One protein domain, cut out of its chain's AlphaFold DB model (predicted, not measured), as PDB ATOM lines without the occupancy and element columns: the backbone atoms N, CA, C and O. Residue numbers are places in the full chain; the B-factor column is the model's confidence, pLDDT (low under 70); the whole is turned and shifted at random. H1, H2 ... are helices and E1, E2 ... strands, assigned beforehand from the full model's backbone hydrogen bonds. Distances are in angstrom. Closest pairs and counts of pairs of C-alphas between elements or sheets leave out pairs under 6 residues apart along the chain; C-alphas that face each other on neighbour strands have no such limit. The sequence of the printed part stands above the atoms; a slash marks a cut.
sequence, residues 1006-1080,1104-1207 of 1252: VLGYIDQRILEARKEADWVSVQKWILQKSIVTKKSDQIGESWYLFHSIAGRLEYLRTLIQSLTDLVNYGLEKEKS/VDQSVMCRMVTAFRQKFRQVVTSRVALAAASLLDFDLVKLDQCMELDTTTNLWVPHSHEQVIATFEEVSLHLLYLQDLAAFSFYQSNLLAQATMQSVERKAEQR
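What this domain is: This is residues 1006 to 1080 and 1104 to 1207 of the 1252 residues of the protein "uncharacterized protein LOC106181062" of Lingula unguis (UniProt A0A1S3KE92). Two helical lobes are joined by one long helix, H7: at one end H4, H5, H6 and H7 make an up-and-down bundle with the small hairpin E1 E2 packed on H5, and at the other H1, H2 and H3 fold back on one another with H8 crossing H1 and H2. The printed part has 179 residues, with eight named helices and two named strands in the order H1 H2 H3 H4 H5 H6 E1 E2 H7 H8, and its class is mostly helix. The sheet has the order E1 - E2, antiparallel. The whole is loose, with a radius of gyration of the C-alphas of 19.5 A and spans of 62 by 41 by 25 A.

How they stand to each other: E1, residues 1147 to 1150, and E2, residues 1155 to 1158, form an antiparallel hairpin, with N 1148 and O 1157 2.9 A apart, within hydrogen-bond range. The closest C-alphas of E2 and H5, residues 1106 to 1125, are those of Val 1157 and Cys 1110, 5.2 A apart. H5 touches H4, residues 1053 to 1079, opposite ways at a shallow tilt of 30 degrees; the closest C-alphas, of Phe 1116 and Leu 1060, are 6.8 A apart. H4 touches H7, residues 1162 to 1189, opposite ways at a shallow tilt of 18 degrees, closest at C-alphas 1054 and 1179, 4.7 A. H6, residues 1135 to 1145, touches residues 1167 to 1171 of H7 alone, closest at C-alphas 1139 and 1171, 6.6 A; H4 and H6 are apart. Residues 1180 to 1187 of H7 alone touch H2, residues 1023 to 1037, at a steep tilt of 57 degrees, closest at C-alphas 1183 and 1023, 5.5 A. H2 forms helical hairpins with H1, residues 1006 to 1019, and with H3, residues 1043 to 1051; their closest C-alphas are 1026 and 1014, 5.2 A, and 1027 and 1046, 6.1 A. H8, residues 1191 to 1205, touches H1 about perpendicular at 77 degrees, closest at C-alphas 1200 and 1011, 6.0 A, and only just touches H7, only at the corner, closest at C-alphas 1193 and 1187, 6.7 A. Every O i to N i+4 pair is within hydrogen-bond range in H1, H2, H3, H4, H5, H6 and H8, and 23 of 24 in H7.

Where its parts are: H1 begins at C-alpha 1006, (-49.233, 42.343, 70.394). H7 measures 41.3 A, H4 39.2 A and H5 28.4 A. H8 ends at C-alpha 1205, (-52.542, 56.951, 59.078).

The domain as a whole: The C-alphas farthest apart, of Thr 1152 and Gln 1206, are 65.8 A apart. Residues 1081 to 1103 are not printed, with 15.9 A between C-alphas 1080 and 1104. Of the links printed whole, H5 to H6 is short and the others are tight. Residues 1080 and 1207 have pLDDT under 70.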
ATOM      1  N   VAL A1006     -49.235  43.450  71.360       89.06
ATOM      2  CA  VAL A1006     -49.233  42.343  70.394       89.06
ATOM      3  C   VAL A1006     -49.952  42.748  69.108       89.06
ATOM      4  O   VAL A1006     -49.403  42.584  68.020       89.06
ATOM      5  N   LEU A1007     -51.135  43.359  69.206       91.12
ATOM      6  CA  LEU A1007     -51.880  43.832  68.038       91.12
ATOM      7  C   LEU A1007     -51.142  44.944  67.292       91.12
ATOM      8  O   LEU A1007     -51.158  44.956  66.066       91.12
ATOM      9  N   GLY A1008     -50.458  45.846  68.002       91.25
ATOM     10  CA  GLY A1008     -49.607  46.861  67.384       91.25
ATOM     11  C   GLY A1008     -48.464  46.257  66.563       91.25
ATOM     12  O   GLY A1008     -48.187  46.746  65.469       91.25
ATOM     13  N   TYR A1009     -47.848  45.181  67.065       91.81
ATOM     14  CA  TYR A1009     -46.819  44.417  66.356       91.81
ATOM     15  C   TYR A1009     -47.388  43.667  65.140       91.81
ATOM     16  O   TYR A1009     -46.825  43.762  64.050       91.81
ATOM     17  N   ILE A1010     -48.521  42.970  65.291       94.19
ATOM     18  CA  ILE A1010     -49.172  42.264  64.176       94.19
ATOM     19  C   ILE A1010     -49.583  43.250  63.074       94.19
ATOM     20  O   ILE A1010     -49.314  42.998  61.904       94.19
ATOM     21  N   ASP A1011     -50.184  44.389  63.430       95.25
ATOM     22  CA  ASP A1011     -50.592  45.426  62.475       95.25
ATOM     23  C   ASP A1011     -49.394  45.924  61.647       95.25
ATOM     24  O   ASP A1011     -49.499  46.066  60.429       95.25
ATOM     25  N   GLN A1012     -48.228  46.111  62.277       93.88
ATOM     26  CA  GLN A1012     -46.994  46.451  61.567       93.88
ATOM     27  C   GLN A1012     -46.558  45.335  60.604       93.88
ATOM     28  O   GLN A1012     -46.218  45.624  59.458       93.88
ATOM     29  N   ARG A1013     -46.601  44.066  61.028       94.38
ATOM     30  CA  ARG A1013     -46.233  42.928  60.168       94.38
ATOM     31  C   ARG A1013     -47.170  42.744  58.979       94.38
ATOM     32  O   ARG A1013     -46.699  42.424  57.891       94.38
ATOM     33  N   ILE A1014     -48.467  43.005  59.150       95.19
ATOM     34  CA  ILE A1014     -49.445  43.017  58.053       95.19
ATOM     35  C   ILE A1014     -49.061  44.078  57.009       95.19
ATOM     36  O   ILE A1014     -49.052  43.790  55.811       95.19
ATOM     37  N   LEU A1015     -48.711  45.292  57.450       94.56
ATOM     38  CA  LEU A1015     -48.306  46.383  56.555       94.56
ATOM     39  C   LEU A1015     -46.976  46.093  55.847       94.56
ATOM     40  O   LEU A1015     -46.850  46.364  54.652       94.56
ATOM     41  N   GLU A1016     -46.003  45.512  56.554       93.31
ATOM     42  CA  GLU A1016     -44.727  45.073  55.975       93.31
ATOM     43  C   GLU A1016     -44.949  44.002  54.896       93.31
ATOM     44  O   GLU A1016     -44.513  44.190  53.762       93.31
ATOM     45  N   ALA A1017     -45.701  42.939  55.199       94.31
ATOM     46  CA  ALA A1017     -46.004  41.872  54.241       94.31
ATOM     47  C   ALA A1017     -46.760  42.399  53.009       94.31
ATOM     48  O   ALA A1017     -46.431  42.052  51.873       94.31
ATOM     49  N   ARG A1018     -47.716  43.319  53.205       93.38
ATOM     50  CA  ARG A1018     -48.421  43.983  52.101       93.38
ATOM     51  C   ARG A1018     -47.483  44.824  51.236       93.38
ATOM     52  O   ARG A1018     -47.601  44.784  50.012       93.38
ATOM     53  N   LYS A1019     -46.560  45.579  51.839       91.62
ATOM     54  CA  LYS A1019     -45.544  46.358  51.107       91.62
ATOM     55  C   LYS A1019     -44.617  45.453  50.292       91.62
ATOM     56  O   LYS A1019     -44.136  45.845  49.229       91.62
ATOM     57  N   GLU A1020     -44.372  44.238  50.770       90.75
ATOM     58  CA  GLU A1020     -43.605  43.211  50.060       90.75
ATOM     59  C   GLU A1020     -44.421  42.419  49.028       90.75
ATOM     60  O   GLU A1020     -43.845  41.613  48.297       90.75
ATOM     61  N   ALA A1021     -45.731  42.680  48.941       93.69
ATOM     62  CA  ALA A1021     -46.700  41.926  48.150       93.69
ATOM     63  C   ALA A1021     -46.718  40.417  48.476       93.69
ATOM     64  O   ALA A1021     -47.026  39.603  47.614       93.69
ATOM     65  N   ASP A1022     -46.391  40.041  49.716       94.69
ATOM     66  CA  ASP A1022     -46.483  38.663  50.203       94.69
ATOM     67  C   ASP A1022     -47.859  38.417  50.836       94.69
ATOM     68  O   ASP A1022     -48.070  38.565  52.043       94.69
ATOM     69  N   TRP A1023     -48.825  38.076  49.984       94.06
ATOM     70  CA  TRP A1023     -50.227  37.902  50.372       94.06
ATOM     71  C   TRP A1023     -50.472  36.664  51.237       94.06
ATOM     72  O   TRP A1023     -51.403  36.662  52.045       94.06
ATOM     73  N   VAL A1024     -49.611  35.645  51.141       95.38
ATOM     74  CA  VAL A1024     -49.669  34.483  52.037       95.38
ATOM     75  C   VAL A1024     -49.273  34.895  53.450       95.38
ATOM     76  O   VAL A1024     -50.006  34.611  54.400       95.38
ATOM     77  N   SER A1025     -48.183  35.653  53.597       95.12
ATOM     78  CA  SER A1025     -47.793  36.215  54.894       95.12
ATOM     79  C   SER A1025     -48.836  37.188  55.448       95.12
ATOM     80  O   SER A1025     -49.115  37.154  56.647       95.12
ATOM     81  N   VAL A1026     -49.468  38.020  54.609       95.25
ATOM     82  CA  VAL A1026     -50.590  38.881  55.039       95.25
ATOM     83  C   VAL A1026     -51.691  38.045  55.691       95.25
ATOM     84  O   VAL A1026     -52.120  38.369  56.801       95.25
ATOM     85  N   GLN A1027     -52.116  36.952  55.054       94.81
ATOM     86  CA  GLN A1027     -53.173  36.106  55.602       94.81
ATOM     87  C   GLN A1027     -52.733  35.369  56.874       94.81
ATOM     88  O   GLN A1027     -53.513  35.287  57.823       94.81
ATOM     89  N   LYS A1028     -51.477  34.902  56.951       94.38
ATOM     90  CA  LYS A1028     -50.899  34.339  58.186       94.38
ATOM     91  C   LYS A1028     -50.980  35.339  59.340       94.38
ATOM     92  O   LYS A1028     -51.457  34.994  60.416       94.38
ATOM     93  N   TRP A1029     -50.613  36.602  59.126       95.44
ATOM     94  CA  TRP A1029     -50.707  37.623  60.175       95.44
ATOM     95  C   TRP A1029     -52.152  38.011  60.524       95.44
ATOM     96  O   TRP A1029     -52.443  38.262  61.695       95.44
ATOM     97  N   ILE A1030     -53.075  38.009  59.556       94.94
ATOM     98  CA  ILE A1030     -54.515  38.186  59.818       94.94
ATOM     99  C   ILE A1030     -55.062  37.027  60.662       94.94
ATOM    100  O   ILE A1030     -55.804  37.274  61.614       94.94
ATOM    101  N   LEU A1031     -54.653  35.784  60.388       94.50
ATOM    102  CA  LEU A1031     -54.991  34.630  61.221       94.50
ATOM    103  C   LEU A1031     -54.487  34.812  62.653       94.50
ATOM    104  O   LEU A1031     -55.267  34.679  63.591       94.50
ATOM    105  N   GLN A1032     -53.210  35.164  62.824       93.12
ATOM    106  CA  GLN A1032     -52.627  35.391  64.150       93.12
ATOM    107  C   GLN A1032     -53.378  36.495  64.906       93.12
ATOM    108  O   GLN A1032     -53.666  36.361  66.095       93.12
ATOM    109  N   LYS A1033     -53.796  37.561  64.211       93.31
ATOM    110  CA  LYS A1033     -54.664  38.600  64.782       93.31
ATOM    111  C   LYS A1033     -56.003  38.034  65.254       93.31
ATOM    112  O   LYS A1033     -56.479  38.404  66.327       93.31
ATOM    113  N   SER A1034     -56.610  37.147  64.471       92.00
ATOM    114  CA  SER A1034     -57.865  36.470  64.810       92.00
ATOM    115  C   SER A1034     -57.718  35.610  66.068       92.00
ATOM    116  O   SER A1034     -58.518  35.748  66.990       92.00
ATOM    117  N   ILE A1035     -56.643  34.818  66.142       90.31
ATOM    118  CA  ILE A1035     -56.311  33.950  67.281       90.31
ATOM    119  C   ILE A1035     -56.113  34.778  68.559       90.31
ATOM    120  O   ILE A1035     -56.717  34.485  69.589       90.31
ATOM    121  N   VAL A1036     -55.327  35.859  68.495       89.88
ATOM    122  CA  VAL A1036     -55.072  36.738  69.654       89.88
ATOM    123  C   VAL A1036     -56.342  37.463  70.108       89.88
ATOM    124  O   VAL A1036     -56.580  37.602  71.303       89.88
ATOM    125  N   THR A1037     -57.185  37.907  69.170       88.44
ATOM    126  CA  THR A1037     -58.444  38.609  69.493       88.44
ATOM    127  C   THR A1037     -59.613  37.682  69.817       88.44
ATOM    128  O   THR A1037     -60.698  38.186  70.112       88.44
ATOM    129  N   LYS A1038     -59.415  36.358  69.754       83.50
ATOM    130  CA  LYS A1038     -60.460  35.330  69.908       83.50
ATOM    131  C   LYS A1038     -61.650  35.534  68.963       83.50
ATOM    132  O   LYS A1038     -62.783  35.183  69.280       83.50
ATOM    133  N   LYS A1039     -61.406  36.135  67.796       84.88
ATOM    134  CA  LYS A1039     -62.409  36.268  66.735       84.88
ATOM    135  C   LYS A1039     -62.270  35.085  65.796       84.88
ATOM    136  O   LYS A1039     -61.176  34.820  65.311       84.88
ATOM    137  N   SER A1040     -63.360  34.389  65.516       83.62
ATOM    138  CA  SER A1040     -63.356  33.224  64.627       83.62
ATOM    139  C   SER A1040     -63.470  33.576  63.143       83.62
ATOM    140  O   SER A1040     -63.152  32.749  62.297       83.62
ATOM    141  N   ASP A1041     -63.897  34.798  62.818       85.44
ATOM    142  CA  ASP A1041     -64.351  35.176  61.471       85.44
ATOM    143  C   ASP A1041     -63.299  34.961  60.367       85.44
ATOM    144  O   ASP A1041     -63.654  34.668  59.230       85.44
ATOM    145  N   GLN A1042     -62.006  35.085  60.686       90.50
ATOM    146  CA  GLN A1042     -60.917  34.913  59.712       90.50
ATOM    147  C   GLN A1042     -60.349  33.492  59.672       90.50
ATOM    148  O   GLN A1042     -59.531  33.202  58.803       90.50
ATOM    149  N   ILE A1043     -60.725  32.607  60.603       91.62
ATOM    150  CA  ILE A1043     -60.139  31.260  60.692       91.62
ATOM    151  C   ILE A1043     -60.537  30.442  59.465       91.62
ATOM    152  O   ILE A1043     -59.660  29.935  58.768       91.62
ATOM    153  N   GLY A1044     -61.834  30.393  59.142       91.56
ATOM    154  CA  GLY A1044     -62.320  29.707  57.940       91.56
ATOM    155  C   GLY A1044     -61.725  30.279  56.648       91.56
ATOM    156  O   GLY A1044     -61.329  29.532  55.761       91.56
ATOM    157  N   GLU A1045     -61.572  31.601  56.564       90.81
ATOM    158  CA  GLU A1045     -60.981  32.248  55.390       90.81
ATOM    159  C   GLU A1045     -59.480  31.959  55.225       90.81
ATOM    160  O   GLU A1045     -59.012  31.680  54.122       90.81
ATOM    161  N   SER A1046     -58.707  31.983  56.313       93.75
ATOM    162  CA  SER A1046     -57.287  31.613  56.274       93.75
ATOM    163  C   SER A1046     -57.089  30.137  55.940       93.75
ATOM    164  O   SER A1046     -56.134  29.788  55.247       93.75
ATOM    165  N   TRP A1047     -58.002  29.280  56.399       94.31
ATOM    166  CA  TRP A1047     -57.987  27.856  56.098       94.31
ATOM    167  C   TRP A1047     -58.097  27.601  54.592       94.31
ATOM    168  O   TRP A1047     -57.287  26.851  54.043       94.31
ATOM    169  N   TYR A1048     -59.023  28.283  53.908       92.88
ATOM    170  CA  TYR A1048     -59.177  28.167  52.457       92.88
ATOM    171  C   TYR A1048     -57.893  28.538  51.714       92.88
ATOM    172  O   TYR A1048     -57.482  27.800  50.821       92.88
ATOM    173  N   LEU A1049     -57.207  29.622  52.103       93.88
ATOM    174  CA  LEU A1049     -55.945  30.000  51.463       93.88
ATOM    175  C   LEU A1049     -54.876  28.909  51.625       93.88
ATOM    176  O   LEU A1049     -54.207  28.569  50.648       93.88
ATOM    177  N   PHE A1050     -54.712  28.343  52.823       94.31
ATOM    178  CA  PHE A1050     -53.681  27.328  53.075       94.31
ATOM    179  C   PHE A1050     -53.954  25.991  52.379       94.31
ATOM    180  O   PHE A1050     -53.007  25.259  52.092       94.31
ATOM    181  N   HIS A1051     -55.217  25.695  52.069       93.50
ATOM    182  CA  HIS A1051     -55.616  24.509  51.306       93.50
ATOM    183  C   HIS A1051     -55.703  24.755  49.790       93.50
ATOM    184  O   HIS A1051     -55.730  23.796  49.013       93.50
ATOM    185  N   SER A1052     -55.709  26.025  49.369       93.56
ATOM    186  CA  SER A1052     -55.710  26.435  47.963       93.56
ATOM    187  C   SER A1052     -54.381  26.154  47.268       93.56
ATOM    188  O   SER A1052     -53.365  25.834  47.895       93.56
ATOM    189  N   ILE A1053     -54.362  26.371  45.952       93.56
ATOM    190  CA  ILE A1053     -53.151  26.279  45.137       93.56
ATOM    191  C   ILE A1053     -51.999  27.153  45.669       93.56
ATOM    192  O   ILE A1053     -50.845  26.735  45.585       93.56
ATOM    193  N   ALA A1054     -52.285  28.300  46.302       95.25
ATOM    194  CA  ALA A1054     -51.263  29.159  46.903       95.25
ATOM    195  C   ALA A1054     -50.486  28.442  48.024       95.25
ATOM    196  O   ALA A1054     -49.257  28.514  48.060       95.25
ATOM    197  N   GLY A1055     -51.183  27.701  48.893       95.06
ATOM    198  CA  GLY A1055     -50.557  26.895  49.945       95.06
ATOM    199  C   GLY A1055     -49.740  25.729  49.381       95.06
ATOM    200  O   GLY A1055     -48.632  25.463  49.847       95.06
ATOM    201  N   ARG A1056     -50.226  25.078  48.311       95.38
ATOM    202  CA  ARG A1056     -49.479  23.996  47.633       95.38
ATOM    203  C   ARG A1056     -48.189  24.509  46.981       95.38
ATOM    204  O   ARG A1056     -47.166  23.827  47.010       95.38
ATOM    205  N   LEU A1057     -48.228  25.714  46.410       96.88
ATOM    206  CA  LEU A1057     -47.068  26.375  45.808       96.88
ATOM    207  C   LEU A1057     -46.051  26.833  46.867       96.88
ATOM    208  O   LEU A1057     -44.852  26.634  46.670       96.88
ATOM    209  N   GLU A1058     -46.505  27.362  48.013       96.44
ATOM    210  CA  GLU A1058     -45.631  27.686  49.156       96.44
ATOM    211  C   GLU A1058     -44.869  26.441  49.651       96.44
ATOM    212  O   GLU A1058     -43.651  26.477  49.882       96.44
ATOM    213  N   TYR A1059     -45.567  25.306  49.734       96.50
ATOM    214  CA  TYR A1059     -44.981  24.025  50.105       96.50
ATOM    215  C   TYR A1059     -43.919  23.544  49.107       96.50
ATOM    216  O   TYR A1059     -42.805  23.202  49.513       96.50
ATOM    217  N   LEU A1060     -44.215  23.566  47.802       97.25
ATOM    218  CA  LEU A1060     -43.251  23.189  46.763       97.25
ATOM    219  C   LEU A1060     -41.990  24.056  46.809       97.25
ATOM    220  O   LEU A1060     -40.882  23.525  46.758       97.25
ATOM    221  N   ARG A1061     -42.135  25.374  46.978       96.69
ATOM    222  CA  ARG A1061     -40.988  26.282  47.127       96.69
ATOM    223  C   ARG A1061     -40.149  25.950  48.358       96.69
ATOM    224  O   ARG A1061     -38.923  26.016  48.299       96.69
ATOM    225  N   THR A1062     -40.785  25.536  49.451       95.31
ATOM    226  CA  THR A1062     -40.088  25.099  50.671       95.31
ATOM    227  C   THR A1062     -39.320  23.788  50.463       95.31
ATOM    228  O   THR A1062     -38.195  23.650  50.959       95.31
ATOM    229  N   LEU A1063     -39.876  22.841  49.696       95.75
ATOM    230  CA  LEU A1063     -39.164  21.624  49.295       95.75
ATOM    231  C   LEU A1063     -37.949  21.950  48.423       95.75
ATOM    232  O   LEU A1063     -36.859  21.462  48.718       95.75
ATOM    233  N   ILE A1064     -38.108  22.809  47.410       95.50
ATOM    234  CA  ILE A1064     -36.994  23.248  46.556       95.50
ATOM    235  C   ILE A1064     -35.912  23.925  47.393       95.50
ATOM    236  O   ILE A1064     -34.749  23.564  47.281       95.50
ATOM    237  N   GLN A1065     -36.279  24.855  48.279       94.94
ATOM    238  CA  GLN A1065     -35.310  25.535  49.141       94.94
ATOM    239  C   GLN A1065     -34.523  24.540  50.003       94.94
ATOM    240  O   GLN A1065     -33.311  24.667  50.164       94.94
ATOM    241  N   SER A1066     -35.206  23.523  50.531       95.44
ATOM    242  CA  SER A1066     -34.576  22.456  51.308       95.44
ATOM    243  C   SER A1066     -33.627  21.610  50.454       95.44
ATOM    244  O   SER A1066     -32.517  21.323  50.894       95.44
ATOM    245  N   LEU A1067     -34.006  21.271  49.218       94.94
ATOM    246  CA  LEU A1067     -33.129  20.585  48.263       94.94
ATOM    247  C   LEU A1067     -31.899  21.434  47.912       94.94
ATOM    248  O   LEU A1067     -30.783  20.921  47.945       94.94
ATOM    249  N   THR A1068     -32.079  22.729  47.651       94.19
ATOM    250  CA  THR A1068     -30.991  23.680  47.388       94.19
ATOM    251  C   THR A1068     -29.999  23.735  48.546       94.19
ATOM    252  O   THR A1068     -28.789  23.657  48.331       94.19
ATOM    253  N   ASP A1069     -30.487  23.821  49.785       93.38
ATOM    254  CA  ASP A1069     -29.635  23.835  50.978       93.38
ATOM    255  C   ASP A1069     -28.866  22.511  51.158       93.38
ATOM    256  O   ASP A1069     -27.680  22.529  51.492       93.38
ATOM    257  N   LEU A1070     -29.493  21.363  50.876       92.88
ATOM    258  CA  LEU A1070     -28.843  20.047  50.945       92.88
ATOM    259  C   LEU A1070     -27.772  19.858  49.857       92.88
ATOM    260  O   LEU A1070     -26.693  19.341  50.155       92.88
ATOM    261  N   VAL A1071     -28.028  20.307  48.621       91.69
ATOM    262  CA  VAL A1071     -27.031  20.301  47.532       91.69
ATOM    263  C   VAL A1071     -25.853  21.212  47.888       91.69
ATOM    264  O   VAL A1071     -24.700  20.785  47.802       91.69
ATOM    265  N   ASN A1072     -26.128  22.436  48.357       90.12
ATOM    266  CA  ASN A1072     -25.104  23.374  48.830       90.12
ATOM    267  C   ASN A1072     -24.236  22.757  49.933       90.12
ATOM    268  O   ASN A1072     -23.006  22.815  49.869       90.12
ATOM    269  N   TYR A1073     -24.863  22.104  50.915       89.75
ATOM    270  CA  TYR A1073     -24.152  21.406  51.984       89.75
ATOM    271  C   TYR A1073     -23.232  20.295  51.446       89.75
ATOM    272  O   TYR A1073     -22.086  20.169  51.886       89.75
ATOM    273  N   GLY A1074     -23.710  19.512  50.472       87.38
ATOM    274  CA  GLY A1074     -22.914  18.490  49.789       87.38
ATOM    275  C   GLY A1074     -21.674  19.072  49.102       87.38
ATOM    276  O   GLY A1074     -20.560  18.594  49.327       87.38
ATOM    277  N   LEU A1075     -21.842  20.161  48.345       86.44
ATOM    278  CA  LEU A1075     -20.746  20.848  47.650       86.44
ATOM    279  C   LEU A1075     -19.706  21.443  48.613       86.44
ATOM    280  O   LEU A1075     -18.502  21.389  48.355       86.44
ATOM    281  N   GLU A1076     -20.143  22.003  49.741       84.38
ATOM    282  CA  GLU A1076     -19.243  22.537  50.770       84.38
ATOM    283  C   GLU A1076     -18.362  21.448  51.393       84.38
ATOM    284  O   GLU A1076     -17.160  21.654  51.589       84.38
ATOM    285  N   LYS A1077     -18.939  20.269  51.654       79.19
ATOM    286  CA  LYS A1077     -18.214  19.101  52.174       79.19
ATOM    287  C   LYS A1077     -17.153  18.597  51.198       79.19
ATOM    288  O   LYS A1077     -16.079  18.183  51.637       79.19
ATOM    289  N   GLU A1078     -17.419  18.639  49.895       76.25
ATOM    290  CA  GLU A1078     -16.446  18.239  48.869       76.25
ATOM    291  C   GLU A1078     -15.257  19.199  48.769       76.25
ATOM    292  O   GLU A1078     -14.121  18.754  48.595       76.25
ATOM    293  N   LYS A1079     -15.498  20.506  48.933       71.12
ATOM    294  CA  LYS A1079     -14.466  21.555  48.872       71.12
ATOM    295  C   LYS A1079     -13.580  21.626  50.127       71.12
ATOM    296  O   LYS A1079     -12.539  22.286  50.094       71.12
ATOM    297  N   SER A1080     -13.955  20.976  51.233       62.31
ATOM    298  CA  SER A1080     -13.218  21.058  52.502       62.31
ATOM    299  C   SER A1080     -11.834  20.363  52.416       62.31
ATOM    300  O   SER A1080     -11.748  19.166  52.120       62.31
ATOM    301  N   VAL A1104     -25.967  13.433  54.866       84.75
ATOM    302  CA  VAL A1104     -27.037  13.403  53.866       84.75
ATOM    303  C   VAL A1104     -27.164  11.973  53.340       84.75
ATOM    304  O   VAL A1104     -26.359  11.531  52.515       84.75
ATOM    305  N   ASP A1105     -28.190  11.264  53.802       88.88
ATOM    306  CA  ASP A1105     -28.688  10.041  53.180       88.88
ATOM    307  C   ASP A1105     -29.214  10.356  51.771       88.88
ATOM    308  O   ASP A1105     -30.237  11.030  51.592       88.88
ATOM    309  N   GLN A1106     -28.484   9.854  50.776       87.50
ATOM    310  CA  GLN A1106     -28.798  10.007  49.359       87.50
ATOM    311  C   GLN A1106     -30.138   9.364  48.990       87.50
ATOM    312  O   GLN A1106     -30.845   9.894  48.141       87.50
ATOM    313  N   SER A1107     -30.545   8.277  49.652       89.25
ATOM    314  CA  SER A1107     -31.824   7.615  49.367       89.25
ATOM    315  C   SER A1107     -33.021   8.495  49.742       89.25
ATOM    316  O   SER A1107     -33.997   8.581  48.996       89.25
ATOM    317  N   VAL A1108     -32.939   9.203  50.873       92.19
ATOM    318  CA  VAL A1108     -33.953  10.177  51.304       92.19
ATOM    319  C   VAL A1108     -33.955  11.376  50.358       92.19
ATOM    320  O   VAL A1108     -35.017  11.815  49.932       92.19
ATOM    321  N   MET A1109     -32.780  11.867  49.957       91.75
ATOM    322  CA  MET A1109     -32.676  12.977  49.005       91.75
ATOM    323  C   MET A1109     -33.306  12.635  47.642       91.75
ATOM    324  O   MET A1109     -34.082  13.432  47.116       91.75
ATOM    325  N   CYS A1110     -33.050  11.441  47.097       91.44
ATOM    326  CA  CYS A1110     -33.608  11.008  45.812       91.44
ATOM    327  C   CYS A1110     -35.134  10.804  45.871       91.44
ATOM    328  O   CYS A1110     -35.856  11.174  44.939       91.44
ATOM    329  N   ARG A1111     -35.658  10.279  46.989       93.75
ATOM    330  CA  ARG A1111     -37.111  10.209  47.232       93.75
ATOM    331  C   ARG A1111     -37.734  11.598  47.327       93.75
ATOM    332  O   ARG A1111     -38.747  11.846  46.683       93.75
ATOM    333  N   MET A1112     -37.090  12.530  48.030       94.88
ATOM    334  CA  MET A1112     -37.546  13.917  48.143       94.88
ATOM    335  C   MET A1112     -37.620  14.627  46.786       94.88
ATOM    336  O   MET A1112     -38.613  15.299  46.512       94.88
ATOM    337  N   VAL A1113     -36.615  14.453  45.921       93.69
ATOM    338  CA  VAL A1113     -36.618  14.991  44.547       93.69
ATOM    339  C   VAL A1113     -37.736  14.367  43.710       93.69
ATOM    340  O   VAL A1113     -38.465  15.075  43.015       93.69
ATOM    341  N   THR A1114     -37.906  13.048  43.799       92.75
ATOM    342  CA  THR A1114     -38.945  12.319  43.057       92.75
ATOM    343  C   THR A1114     -40.347  12.767  43.481       92.75
ATOM    344  O   THR A1114     -41.175  13.098  42.631       92.75
ATOM    345  N   ALA A1115     -40.593  12.866  44.787       93.62
ATOM    346  CA  ALA A1115     -41.838  13.365  45.359       93.62
ATOM    347  C   ALA A1115     -42.093  14.837  44.992       93.62
ATOM    348  O   ALA A1115     -43.206  15.201  44.614       93.62
ATOM    349  N   PHE A1116     -41.056  15.686  45.030       95.06
ATOM    350  CA  PHE A1116     -41.142  17.067  44.554       95.06
ATOM    351  C   PHE A1116     -41.586  17.121  43.087       95.06
ATOM    352  O   PHE A1116     -42.540  17.827  42.777       95.06
ATOM    353  N   ARG A1117     -40.963  16.339  42.193       92.69
ATOM    354  CA  ARG A1117     -41.309  16.304  40.761       92.69
ATOM    355  C   ARG A1117     -42.753  15.843  40.528       92.69
ATOM    356  O   ARG A1117     -43.460  16.442  39.717       92.69
ATOM    357  N   GLN A1118     -43.211  14.817  41.252       91.19
ATOM    358  CA  GLN A1118     -44.601  14.344  41.188       91.19
ATOM    359  C   GLN A1118     -45.587  15.439  41.620       91.19
ATOM    360  O   GLN A1118     -46.535  15.745  40.892       91.19
ATOM    361  N   LYS A1119     -45.339  16.072  42.775       93.69
ATOM    362  CA  LYS A1119     -46.202  17.134  43.303       93.69
ATOM    363  C   LYS A1119     -46.171  18.390  42.438       93.69
ATOM    364  O   LYS A1119     -47.215  18.994  42.212       93.69
ATOM    365  N   PHE A1120     -45.007  18.750  41.903       94.81
ATOM    366  CA  PHE A1120     -44.829  19.848  40.954       94.81
ATOM    367  C   PHE A1120     -45.704  19.651  39.713       94.81
ATOM    368  O   PHE A1120     -46.497  20.532  39.384       94.81
ATOM    369  N   ARG A1121     -45.667  18.461  39.095       92.56
ATOM    370  CA  ARG A1121     -46.545  18.116  37.967       92.56
ATOM    371  C   ARG A1121     -48.022  18.220  38.355       92.56
ATOM    372  O   ARG A1121     -48.788  18.835  37.621       92.56
ATOM    373  N   GLN A1122     -48.424  17.678  39.505       91.19
ATOM    374  CA  GLN A1122     -49.812  17.759  39.979       91.19
ATOM    375  C   GLN A1122     -50.293  19.210  40.156       91.19
ATOM    376  O   GLN A1122     -51.394  19.550  39.736       91.19
ATOM    377  N   VAL A1123     -49.479  20.066  40.779       93.31
ATOM    378  CA  VAL A1123     -49.849  21.452  41.099       93.31
ATOM    379  C   VAL A1123     -49.844  22.331  39.848       93.31
ATOM    380  O   VAL A1123     -50.821  23.031  39.609       93.31
ATOM    381  N   VAL A1124     -48.801  22.272  39.015       93.00
ATOM    382  CA  VAL A1124     -48.687  23.123  37.814       93.00
ATOM    383  C   VAL A1124     -49.716  22.745  36.740       93.00
ATOM    384  O   VAL A1124     -50.183  23.615  36.010       93.00
ATOM    385  N   THR A1125     -50.129  21.475  36.660       90.75
ATOM    386  CA  THR A1125     -51.181  21.039  35.715       90.75
ATOM    387  C   THR A1125     -52.604  21.293  36.204       90.75
ATOM    388  O   THR A1125     -53.538  21.196  35.399       90.75
ATOM    389  N   SER A1126     -52.786  21.638  37.485       90.50
ATOM    390  CA  SER A1126     -54.096  22.006  38.020       90.50
ATOM    391  C   SER A1126     -54.677  23.170  37.225       90.50
ATOM    392  O   SER A1126     -53.992  24.135  36.872       90.50
ATOM    393  N   ARG A1127     -55.975  23.096  36.930       89.06
ATOM    394  CA  ARG A1127     -56.635  24.125  36.117       89.06
ATOM    395  C   ARG A1127     -56.724  25.455  36.864       89.06
ATOM    396  O   ARG A1127     -56.675  26.499  36.220       89.06
ATOM    397  N   VAL A1128     -56.806  25.410  38.194       89.88
ATOM    398  CA  VAL A1128     -56.911  26.580  39.080       89.88
ATOM    399  C   VAL A1128     -55.550  27.244  39.326       89.88
ATOM    400  O   VAL A1128     -55.501  28.421  39.665       89.88
ATOM    401  N   ALA A1129     -54.433  26.553  39.056       90.69
ATOM    402  CA  ALA A1129     -53.102  27.165  39.101       90.69
ATOM    403  C   ALA A1129     -52.908  28.263  38.048       90.69
ATOM    404  O   ALA A1129     -52.047  29.123  38.220       90.69
ATOM    405  N   LEU A1130     -53.690  28.219  36.957       89.81
ATOM    406  CA  LEU A1130     -53.626  29.165  35.836       89.81
ATOM    407  C   LEU A1130     -52.210  29.333  35.256       89.81
ATOM    408  O   LEU A1130     -51.892  30.360  34.663       89.81
ATOM    409  N   ALA A1131     -51.367  28.309  35.406       92.88
ATOM    410  CA  ALA A1131     -50.060  28.255  34.778       92.88
ATOM    411  C   ALA A1131     -50.197  28.167  33.249       92.88
ATOM    412  O   ALA A1131     -51.158  27.579  32.737       92.88
ATOM    413  N   ALA A1132     -49.204  28.712  32.539       92.06
ATOM    414  CA  ALA A1132     -49.044  28.487  31.105       92.06
ATOM    415  C   ALA A1132     -48.989  26.983  30.817       92.06
ATOM    416  O   ALA A1132     -48.377  26.222  31.574       92.06
ATOM    417  N   ALA A1133     -49.604  26.554  29.716       89.19
ATOM    418  CA  ALA A1133     -49.609  25.149  29.318       89.19
ATOM    419  C   ALA A1133     -48.182  24.609  29.121       89.19
ATOM    420  O   ALA A1133     -47.907  23.459  29.453       89.19
ATOM    421  N   SER A1134     -47.283  25.465  28.641       89.50
ATOM    422  CA  SER A1134     -45.871  25.169  28.390       89.50
ATOM    423  C   SER A1134     -44.955  25.227  29.622       89.50
ATOM    424  O   SER A1134     -43.832  24.727  29.560       89.50
ATOM    425  N   LEU A1135     -45.392  25.801  30.754       93.12
ATOM    426  CA  LEU A1135     -44.512  26.023  31.915       93.12
ATOM    427  C   LEU A1135     -43.972  24.714  32.501       93.12
ATOM    428  O   LEU A1135     -42.803  24.639  32.870       93.12
ATOM    429  N   LEU A1136     -44.822  23.684  32.580       91.81
ATOM    430  CA  LEU A1136     -44.414  22.386  33.110       91.81
ATOM    431  C   LEU A1136     -43.250  21.815  32.301       91.81
ATOM    432  O   LEU A1136     -42.230  21.453  32.876       91.81
ATOM    433  N   ASP A1137     -43.405  21.734  30.982       87.75
ATOM    434  CA  ASP A1137     -42.393  21.142  30.110       87.75
ATOM    435  C   ASP A1137     -41.114  21.986  30.112       87.75
ATOM    436  O   ASP A1137     -40.015  21.438  30.208       87.75
ATOM    437  N   PHE A1138     -41.251  23.316  30.124       90.31
ATOM    438  CA  PHE A1138     -40.132  24.247  30.244       90.31
ATOM    439  C   PHE A1138     -39.292  23.999  31.509       90.31
ATOM    440  O   PHE A1138     -38.067  23.872  31.429       90.31
ATOM    441  N   ASP A1139     -39.935  23.875  32.672       92.19
ATOM    442  CA  ASP A1139     -39.244  23.651  33.945       92.19
ATOM    443  C   ASP A1139     -38.727  22.217  34.089       92.19
ATOM    444  O   ASP A1139     -37.618  22.015  34.585       92.19
ATOM    445  N   LEU A1140     -39.474  21.211  33.618       89.88
ATOM    446  CA  LEU A1140     -39.018  19.819  33.641       89.88
ATOM    447  C   LEU A1140     -37.771  19.623  32.773       89.88
ATOM    448  O   LEU A1140     -36.850  18.944  33.214       89.88
ATOM    449  N   VAL A1141     -37.680  20.261  31.600       87.25
ATOM    450  CA  VAL A1141     -36.472  20.208  30.755       87.25
ATOM    451  C   VAL A1141     -35.256  20.787  31.482       87.25
ATOM    452  O   VAL A1141     -34.167  20.219  31.395       87.25
ATOM    453  N   LYS A1142     -35.415  21.886  32.228       89.00
ATOM    454  CA  LYS A1142     -34.327  22.471  33.032       89.00
ATOM    455  C   LYS A1142     -33.912  21.559  34.180       89.00
ATOM    456  O   LYS A1142     -32.725  21.342  34.418       89.00
ATOM    457  N   LEU A1143     -34.899  21.009  34.873       89.31
ATOM    458  CA  LEU A1143     -34.717  20.058  35.957       89.31
ATOM    459  C   LEU A1143     -33.996  18.784  35.471       89.31
ATOM    460  O   LEU A1143     -33.051  18.341  36.120       89.31
ATOM    461  N   ASP A1144     -34.356  18.261  34.298       87.31
ATOM    462  CA  ASP A1144     -33.752  17.071  33.680       87.31
ATOM    463  C   ASP A1144     -32.289  17.287  33.256       87.31
ATOM    464  O   ASP A1144     -31.516  16.338  33.195       87.31
ATOM    465  N   GLN A1145     -31.861  18.527  32.993       85.25
ATOM    466  CA  GLN A1145     -30.443  18.832  32.729       85.25
ATOM    467  C   GLN A1145     -29.571  18.716  33.990       85.25
ATOM    468  O   GLN A1145     -28.354  18.545  33.901       85.25
ATOM    469  N   CYS A1146     -30.189  18.825  35.165       86.81
ATOM    470  CA  CYS A1146     -29.519  18.855  36.461       86.81
ATOM    471  C   CYS A1146     -29.708  17.565  37.272       86.81
ATOM    472  O   CYS A1146     -29.208  17.481  38.398       86.81
ATOM    473  N   MET A1147     -30.439  16.586  36.736       87.62
ATOM    474  CA  MET A1147     -30.823  15.363  37.435       87.62
ATOM    475  C   MET A1147     -30.757  14.146  36.510       87.62
ATOM    476  O   MET A1147     -31.030  14.243  35.319       87.62
ATOM    477  N   GLU A1148     -30.453  12.984  37.076       86.88
ATOM    478  CA  GLU A1148     -30.413  11.708  36.367       86.88
ATOM    479  C   GLU A1148     -31.434  10.738  36.969       86.88
ATOM    480  O   GLU A1148     -31.587  10.654  38.187       86.88
ATOM    481  N   LEU A1149     -32.150  10.003  36.118       84.88
ATOM    482  CA  LEU A1149     -33.012   8.914  36.566       84.88
ATOM    483  C   LEU A1149     -32.159   7.667  36.807       84.88
ATOM    484  O   LEU A1149     -31.645   7.063  35.863       84.88
ATOM    485  N   ASP A1150     -32.065   7.239  38.062       83.88
ATOM    486  CA  ASP A1150     -31.444   5.963  38.387       83.88
ATOM    487  C   ASP A1150     -32.361   4.819  37.939       83.88
ATOM    488  O   ASP A1150     -33.378   4.515  38.560       83.88
ATOM    489  N   THR A1151     -31.972   4.158  36.849       80.94
ATOM    490  CA  THR A1151     -32.714   3.033  36.257       80.94
ATOM    491  C   THR A1151     -32.922   1.840  37.197       80.94
ATOM    492  O   THR A1151     -33.780   1.001  36.922       80.94
ATOM    493  N   THR A1152     -32.151   1.727  38.284       80.44
ATOM    494  CA  THR A1152     -32.276   0.614  39.237       80.44
ATOM    495  C   THR A1152     -33.316   0.883  40.318       80.44
ATOM    496  O   THR A1152     -34.101  -0.005  40.648       80.44
ATOM    497  N   THR A1153     -33.336   2.104  40.854       80.31
ATOM    498  CA  THR A1153     -34.255   2.522  41.924       80.31
ATOM    499  C   THR A1153     -35.503   3.236  41.404       80.31
ATOM    500  O   THR A1153     -36.468   3.383  42.147       80.31
ATOM    501  N   ASN A1154     -35.511   3.649  40.130       81.69
ATOM    502  CA  ASN A1154     -36.491   4.559  39.526       81.69
ATOM    503  C   ASN A1154     -36.624   5.895  40.278       81.69
ATOM    504  O   ASN A1154     -37.675   6.538  40.222       81.69
ATOM    505  N   LEU A1155     -35.569   6.319  40.979       86.31
ATOM    506  CA  LEU A1155     -35.519   7.596  41.679       86.31
ATOM    507  C   LEU A1155     -34.681   8.607  40.900       86.31
ATOM    508  O   LEU A1155     -33.691   8.265  40.253       86.31
ATOM    509  N   TRP A1156     -35.076   9.871  40.990       86.69
ATOM    510  CA  TRP A1156     -34.318  10.982  40.427       86.69
ATOM    511  C   TRP A1156     -33.190  11.401  41.367       86.69
ATOM    512  O   TRP A1156     -33.421  11.684  42.545       86.69
ATOM    513  N   VAL A1157     -31.977  11.470  40.826       86.69
ATOM    514  CA  VAL A1157     -30.748  11.814  41.539       86.69
ATOM    515  C   VAL A1157     -30.261  13.186  41.063       86.69
ATOM    516  O   VAL A1157     -29.994  13.352  39.873       86.69
ATOM    517  N   PRO A1158     -30.121  14.186  41.948       87.56
ATOM    518  CA  PRO A1158     -29.576  15.481  41.565       87.56
ATOM    519  C   PRO A1158     -28.057  15.428  41.384       87.56
ATOM    520  O   PRO A1158     -27.337  14.838  42.193       87.56
ATOM    521  N   HIS A1159     -27.548  16.092  40.344       85.06
ATOM    522  CA  HIS A1159     -26.110  16.246  40.147       85.06
ATOM    523  C   HIS A1159     -25.497  17.101  41.272       85.06
ATOM    524  O   HIS A1159     -26.067  18.098  41.713       85.06
ATOM    525  N   SER A1160     -24.289  16.755  41.722       77.81
ATOM    526  CA  SER A1160     -23.544  17.564  42.701       77.81
ATOM    527  C   SER A1160     -22.809  18.707  41.994       77.81
ATOM    528  O   SER A1160     -21.601  18.646  41.782       77.81
ATOM    529  N   HIS A1161     -23.546  19.739  41.564       81.56
ATOM    530  CA  HIS A1161     -22.996  20.874  40.810       81.56
ATOM    531  C   HIS A1161     -23.674  22.208  41.172       81.56
ATOM    532  O   HIS A1161     -24.869  22.243  41.448       81.56
ATOM    533  N   GLU A1162     -22.938  23.328  41.114       83.88
ATOM    534  CA  GLU A1162     -23.473  24.675  41.423       83.88
ATOM    535  C   GLU A1162     -24.631  25.086  40.500       83.88
ATOM    536  O   GLU A1162     -25.538  25.806  40.908       83.88
ATOM    537  N   GLN A1163     -24.646  24.576  39.270       86.94
ATOM    538  CA  GLN A1163     -25.737  24.812  38.319       86.94
ATOM    539  C   GLN A1163     -27.086  24.274  38.821       86.94
ATOM    540  O   GLN A1163     -28.109  24.883  38.534       86.94
ATOM    541  N   VAL A1164     -27.095  23.200  39.619       88.88
ATOM    542  CA  VAL A1164     -28.334  22.640  40.185       88.88
ATOM    543  C   VAL A1164     -28.993  23.629  41.144       88.88
ATOM    544  O   VAL A1164     -30.207  23.798  41.110       88.88
ATOM    545  N   ILE A1165     -28.194  24.338  41.947       90.06
ATOM    546  CA  ILE A1165     -28.677  25.393  42.850       90.06
ATOM    547  C   ILE A1165     -29.309  26.530  42.051       90.06
ATOM    548  O   ILE A1165     -30.436  26.914  42.345       90.06
ATOM    549  N   ALA A1166     -28.633  27.004  41.000       90.12
ATOM    550  CA  ALA A1166     -29.159  28.066  40.146       90.12
ATOM    551  C   ALA A1166     -30.480  27.661  39.461       90.12
ATOM    552  O   ALA A1166     -31.420  28.451  39.422       90.12
ATOM    553  N   THR A1167     -30.581  26.421  38.970       92.88
ATOM    554  CA  THR A1167     -31.812  25.896  38.360       92.88
ATOM    555  C   THR A1167     -32.942  25.738  39.380       92.88
ATOM    556  O   THR A1167     -34.084  26.085  39.089       92.88
ATOM    557  N   PHE A1168     -32.656  25.261  40.592       94.38
ATOM    558  CA  PHE A1168     -33.655  25.176  41.660       94.38
ATOM    559  C   PHE A1168     -34.149  26.558  42.104       94.38
ATOM    560  O   PHE A1168     -35.353  26.755  42.268       94.38
ATOM    561  N   GLU A1169     -33.256  27.535  42.254       93.50
ATOM    562  CA  GLU A1169     -33.632  28.918  42.564       93.50
ATOM    563  C   GLU A1169     -34.504  29.534  41.463       93.50
ATOM    564  O   GLU A1169     -35.507  30.183  41.763       93.50
ATOM    565  N   GLU A1170     -34.181  29.272  40.196       94.62
ATOM    566  CA  GLU A1170     -34.975  29.701  39.044       94.62
ATOM    567  C   GLU A1170     -36.399  29.119  39.075       94.62
ATOM    568  O   GLU A1170     -37.369  29.879  39.060       94.62
ATOM    569  N   VAL A1171     -36.549  27.798  39.232       96.00
ATOM    570  CA  VAL A1171     -37.873  27.148  39.336       96.00
ATOM    571  C   VAL A1171     -38.642  27.637  40.574       96.00
ATOM    572  O   VAL A1171     -39.853  27.847  40.520       96.00
ATOM    573  N   SER A1172     -37.959  27.895  41.695       96.56
ATOM    574  CA  SER A1172     -38.588  28.465  42.897       96.56
ATOM    575  C   SER A1172     -39.178  29.861  42.651       96.56
ATOM    576  O   SER A1172     -40.230  30.196  43.207       96.56
ATOM    577  N   LEU A1173     -38.538  30.672  41.802       97.00
ATOM    578  CA  LEU A1173     -39.045  31.984  41.391       97.00
ATOM    579  C   LEU A1173     -40.208  31.872  40.400       97.00
ATOM    580  O   LEU A1173     -41.137  32.676  40.480       97.00
ATOM    581  N   HIS A1174     -40.216  30.857  39.533       96.81
ATOM    582  CA  HIS A1174     -41.371  30.582  38.674       96.81
ATOM    583  C   HIS A1174     -42.612  30.220  39.501       96.81
ATOM    584  O   HIS A1174     -43.697  30.766  39.296       96.81
ATOM    585  N   LEU A1175     -42.436  29.351  40.502       97.25
ATOM    586  CA  LEU A1175     -43.494  28.989  41.444       97.25
ATOM    587  C   LEU A1175     -43.955  30.178  42.295       97.25
ATOM    588  O   LEU A1175     -45.131  30.251  42.654       97.25
ATOM    589  N   LEU A1176     -43.055  31.115  42.611       96.88
ATOM    590  CA  LEU A1176     -43.400  32.314  43.374       96.88
ATOM    591  C   LEU A1176     -44.394  33.204  42.626       96.88
ATOM    592  O   LEU A1176     -45.332  33.699  43.245       96.88
ATOM    593  N   TYR A1177     -44.234  33.364  41.311       96.69
ATOM    594  CA  TYR A1177     -45.198  34.104  40.496       96.69
ATOM    595  C   TYR A1177     -46.606  33.496  40.583       96.69
ATOM    596  O   TYR A1177     -47.576  34.211  40.840       96.69
ATOM    597  N   LEU A1178     -46.719  32.171  40.432       96.38
ATOM    598  CA  LEU A1178     -48.006  31.477  40.541       96.38
ATOM    599  C   LEU A1178     -48.599  31.599  41.954       96.38
ATOM    600  O   LEU A1178     -49.808  31.777  42.107       96.38
ATOM    601  N   GLN A1179     -47.754  31.533  42.990       96.38
ATOM    602  CA  GLN A1179     -48.182  31.685  44.381       96.38
ATOM    603  C   GLN A1179     -48.747  33.086  44.624       96.38
ATOM    604  O   GLN A1179     -49.820  33.216  45.214       96.38
ATOM    605  N   ASP A1180     -48.039  34.124  44.173       95.44
ATOM    606  CA  ASP A1180     -48.442  35.518  44.353       95.44
ATOM    607  C   ASP A1180     -49.762  35.811  43.628       95.44
ATOM    608  O   ASP A1180     -50.621  36.497  44.185       95.44
ATOM    609  N   LEU A1181     -49.956  35.246  42.430       93.62
ATOM    610  CA  LEU A1181     -51.213  35.321  41.685       93.62
ATOM    611  C   LEU A1181     -52.374  34.721  42.485       93.62
ATOM    612  O   LEU A1181     -53.349  35.413  42.778       93.62
ATOM    613  N   ALA A1182     -52.255  33.448  42.861       93.81
ATOM    614  CA  ALA A1182     -53.314  32.728  43.556       93.81
ATOM    615  C   ALA A1182     -53.649  33.365  44.913       93.81
ATOM    616  O   ALA A1182     -54.820  33.566  45.242       93.81
ATOM    617  N   ALA A1183     -52.626  33.749  45.681       94.69
ATOM    618  CA  ALA A1183     -52.810  34.381  46.981       94.69
ATOM    619  C   ALA A1183     -53.443  35.774  46.865       94.69
ATOM    620  O   ALA A1183     -54.302  36.129  47.677       94.69
ATOM    621  N   PHE A1184     -53.068  36.558  45.848       94.06
ATOM    622  CA  PHE A1184     -53.674  37.864  45.609       94.06
ATOM    623  C   PHE A1184     -55.140  37.752  45.188       94.06
ATOM    624  O   PHE A1184     -55.980  38.465  45.735       94.06
ATOM    625  N   SER A1185     -55.468  36.840  44.269       91.31
ATOM    626  CA  SER A1185     -56.854  36.599  43.851       91.31
ATOM    627  C   SER A1185     -57.724  36.121  45.012       91.31
ATOM    628  O   SER A1185     -58.848  36.591  45.177       91.31
ATOM    629  N   PHE A1186     -57.189  35.256  45.878       90.06
ATOM    630  CA  PHE A1186     -57.891  34.851  47.092       90.06
ATOM    631  C   PHE A1186     -58.157  36.048  48.020       90.06
ATOM    632  O   PHE A1186     -59.294  36.261  48.442       90.06
ATOM    633  N   TYR A1187     -57.143  36.884  48.273       91.56
ATOM    634  CA  TYR A1187     -57.288  38.114  49.061       91.56
ATOM    635  C   TYR A1187     -58.331  39.081  48.466       91.56
ATOM    636  O   TYR A1187     -59.121  39.675  49.203       91.56
ATOM    637  N   GLN A1188     -58.380  39.229  47.139       88.94
ATOM    638  CA  GLN A1188     -59.379  40.067  46.466       88.94
ATOM    639  C   GLN A1188     -60.810  39.536  46.603       88.94
ATOM    640  O   GLN A1188     -61.750  40.318  46.729       88.94
ATOM    641  N   SER A1189     -60.975  38.219  46.675       86.62
ATOM    642  CA  SER A1189     -62.279  37.606  46.921       86.62
ATOM    643  C   SER A1189     -62.727  37.672  48.393       86.62
ATOM    644  O   SER A1189     -63.896  37.448  48.711       86.62
ATOM    645  N   ASN A1190     -61.806  37.972  49.317       89.62
ATOM    646  CA  ASN A1190     -62.059  37.971  50.755       89.62
ATOM    647  C   ASN A1190     -62.319  39.389  51.297       89.62
ATOM    648  O   ASN A1190     -61.410  40.122  51.705       89.62
ATOM    649  N   LEU A1191     -63.603  39.749  51.379       88.94
ATOM    650  CA  LEU A1191     -64.059  41.040  51.905       88.94
ATOM    651  C   LEU A1191     -63.662  41.271  53.374       88.94
ATOM    652  O   LEU A1191     -63.378  42.405  53.767       88.94
ATOM    653  N   LEU A1192     -63.602  40.215  54.193       89.81
ATOM    654  CA  LEU A1192     -63.236  40.324  55.607       89.81
ATOM    655  C   LEU A1192     -61.747  40.653  55.774       89.81
ATOM    656  O   LEU A1192     -61.383  41.477  56.621       89.81
ATOM    657  N   ALA A1193     -60.875  40.025  54.982       89.88
ATOM    658  CA  ALA A1193     -59.446  40.334  54.972       89.88
ATOM    659  C   ALA A1193     -59.200  41.774  54.502       89.88
ATOM    660  O   ALA A1193     -58.430  42.503  55.133       89.88
ATOM    661  N   GLN A1194     -59.918  42.232  53.470       91.81
ATOM    662  CA  GLN A1194     -59.840  43.617  52.996       91.81
ATOM    663  C   GLN A1194     -60.317  44.628  54.038       91.81
ATOM    664  O   GLN A1194     -59.632  45.621  54.285       91.81
ATOM    665  N   ALA A1195     -61.449  44.375  54.699       93.38
ATOM    666  CA  ALA A1195     -61.947  45.238  55.769       93.38
ATOM    667  C   ALA A1195     -60.955  45.313  56.943       93.38
ATOM    668  O   ALA A1195     -60.710  46.387  57.502       93.38
ATOM    669  N   THR A1196     -60.332  44.181  57.288       92.06
ATOM    670  CA  THR A1196     -59.288  44.119  58.319       92.06
ATOM    671  C   THR A1196     -58.069  44.935  57.911       92.06
ATOM    672  O   THR A1196     -57.581  45.737  58.706       92.06
ATOM    673  N   MET A1197     -57.612  44.788  56.669       92.94
ATOM    674  CA  MET A1197     -56.488  45.537  56.120       92.94
ATOM    675  C   MET A1197     -56.758  47.050  56.107       92.94
ATOM    676  O   MET A1197     -55.950  47.814  56.627       92.94
ATOM    677  N   GLN A1198     -57.924  47.490  55.622       93.19
ATOM    678  CA  GLN A1198     -58.317  48.906  55.646       93.19
ATOM    679  C   GLN A1198     -58.373  49.461  57.076       93.19
ATOM    680  O   GLN A1198     -58.002  50.607  57.323       93.19
ATOM    681  N   SER A1199     -58.828  48.658  58.045       93.00
ATOM    682  CA  SER A1199     -58.814  49.048  59.458       93.00
ATOM    683  C   SER A1199     -57.389  49.247  59.983       93.00
ATOM    684  O   SER A1199     -57.149  50.185  60.743       93.00
ATOM    685  N   VAL A1200     -56.444  48.393  59.578       92.25
ATOM    686  CA  VAL A1200     -55.023  48.519  59.933       92.25
ATOM    687  C   VAL A1200     -54.414  49.781  59.318       92.25
ATOM    688  O   VAL A1200     -53.742  50.529  60.022       92.25
ATOM    689  N   GLU A1201     -54.707  50.066  58.050       90.38
ATOM    690  CA  GLU A1201     -54.210  51.259  57.354       90.38
ATOM    691  C   GLU A1201     -54.718  52.552  57.981       90.38
ATOM    692  O   GLU A1201     -53.914  53.398  58.363       90.38
ATOM    693  N   ARG A1202     -56.032  52.670  58.208       90.44
ATOM    694  CA  ARG A1202     -56.606  53.856  58.864       90.44
ATOM    695  C   ARG A1202     -55.984  54.099  60.236       90.44
ATOM    696  O   ARG A1202     -55.745  55.241  60.613       90.44
ATOM    697  N   LYS A1203     -55.699  53.034  60.995       87.62
ATOM    698  CA  LYS A1203     -55.010  53.146  62.290       87.62
ATOM    699  C   LYS A1203     -53.562  53.602  62.145       87.62
ATOM    700  O   LYS A1203     -53.077  54.281  63.042       87.62
ATOM    701  N   ALA A1204     -52.868  53.207  61.082       85.25
ATOM    702  CA  ALA A1204     -51.505  53.650  60.813       85.25
ATOM    703  C   ALA A1204     -51.469  55.125  60.383       85.25
ATOM    704  O   ALA A1204     -50.653  55.871  60.909       85.25
ATOM    705  N   GLU A1205     -52.397  55.555  59.526       83.38
ATOM    706  CA  GLU A1205     -52.542  56.951  59.078       83.38
ATOM    707  C   GLU A1205     -52.934  57.902  60.219       83.38
ATOM    708  O   GLU A1205     -52.480  59.040  60.279       83.38
ATOM    709  N   GLN A1206     -53.764  57.438  61.157       77.69
ATOM    710  CA  GLN A1206     -54.193  58.225  62.318       77.69
ATOM    711  C   GLN A1206     -53.140  58.306  63.435       77.69
ATOM    712  O   GLN A1206     -53.335  59.053  64.397       77.69
ATOM    713  N   ARG A1207     -52.038  57.544  63.358       66.00
ATOM    714  CA  ARG A1207     -50.941  57.677  64.324       66.00
ATOM    715  C   ARG A1207     -50.150  58.947  63.981       66.00
ATOM    716  O   ARG A1207     -49.614  59.023  62.882       66.00
TER     717      ARG A1207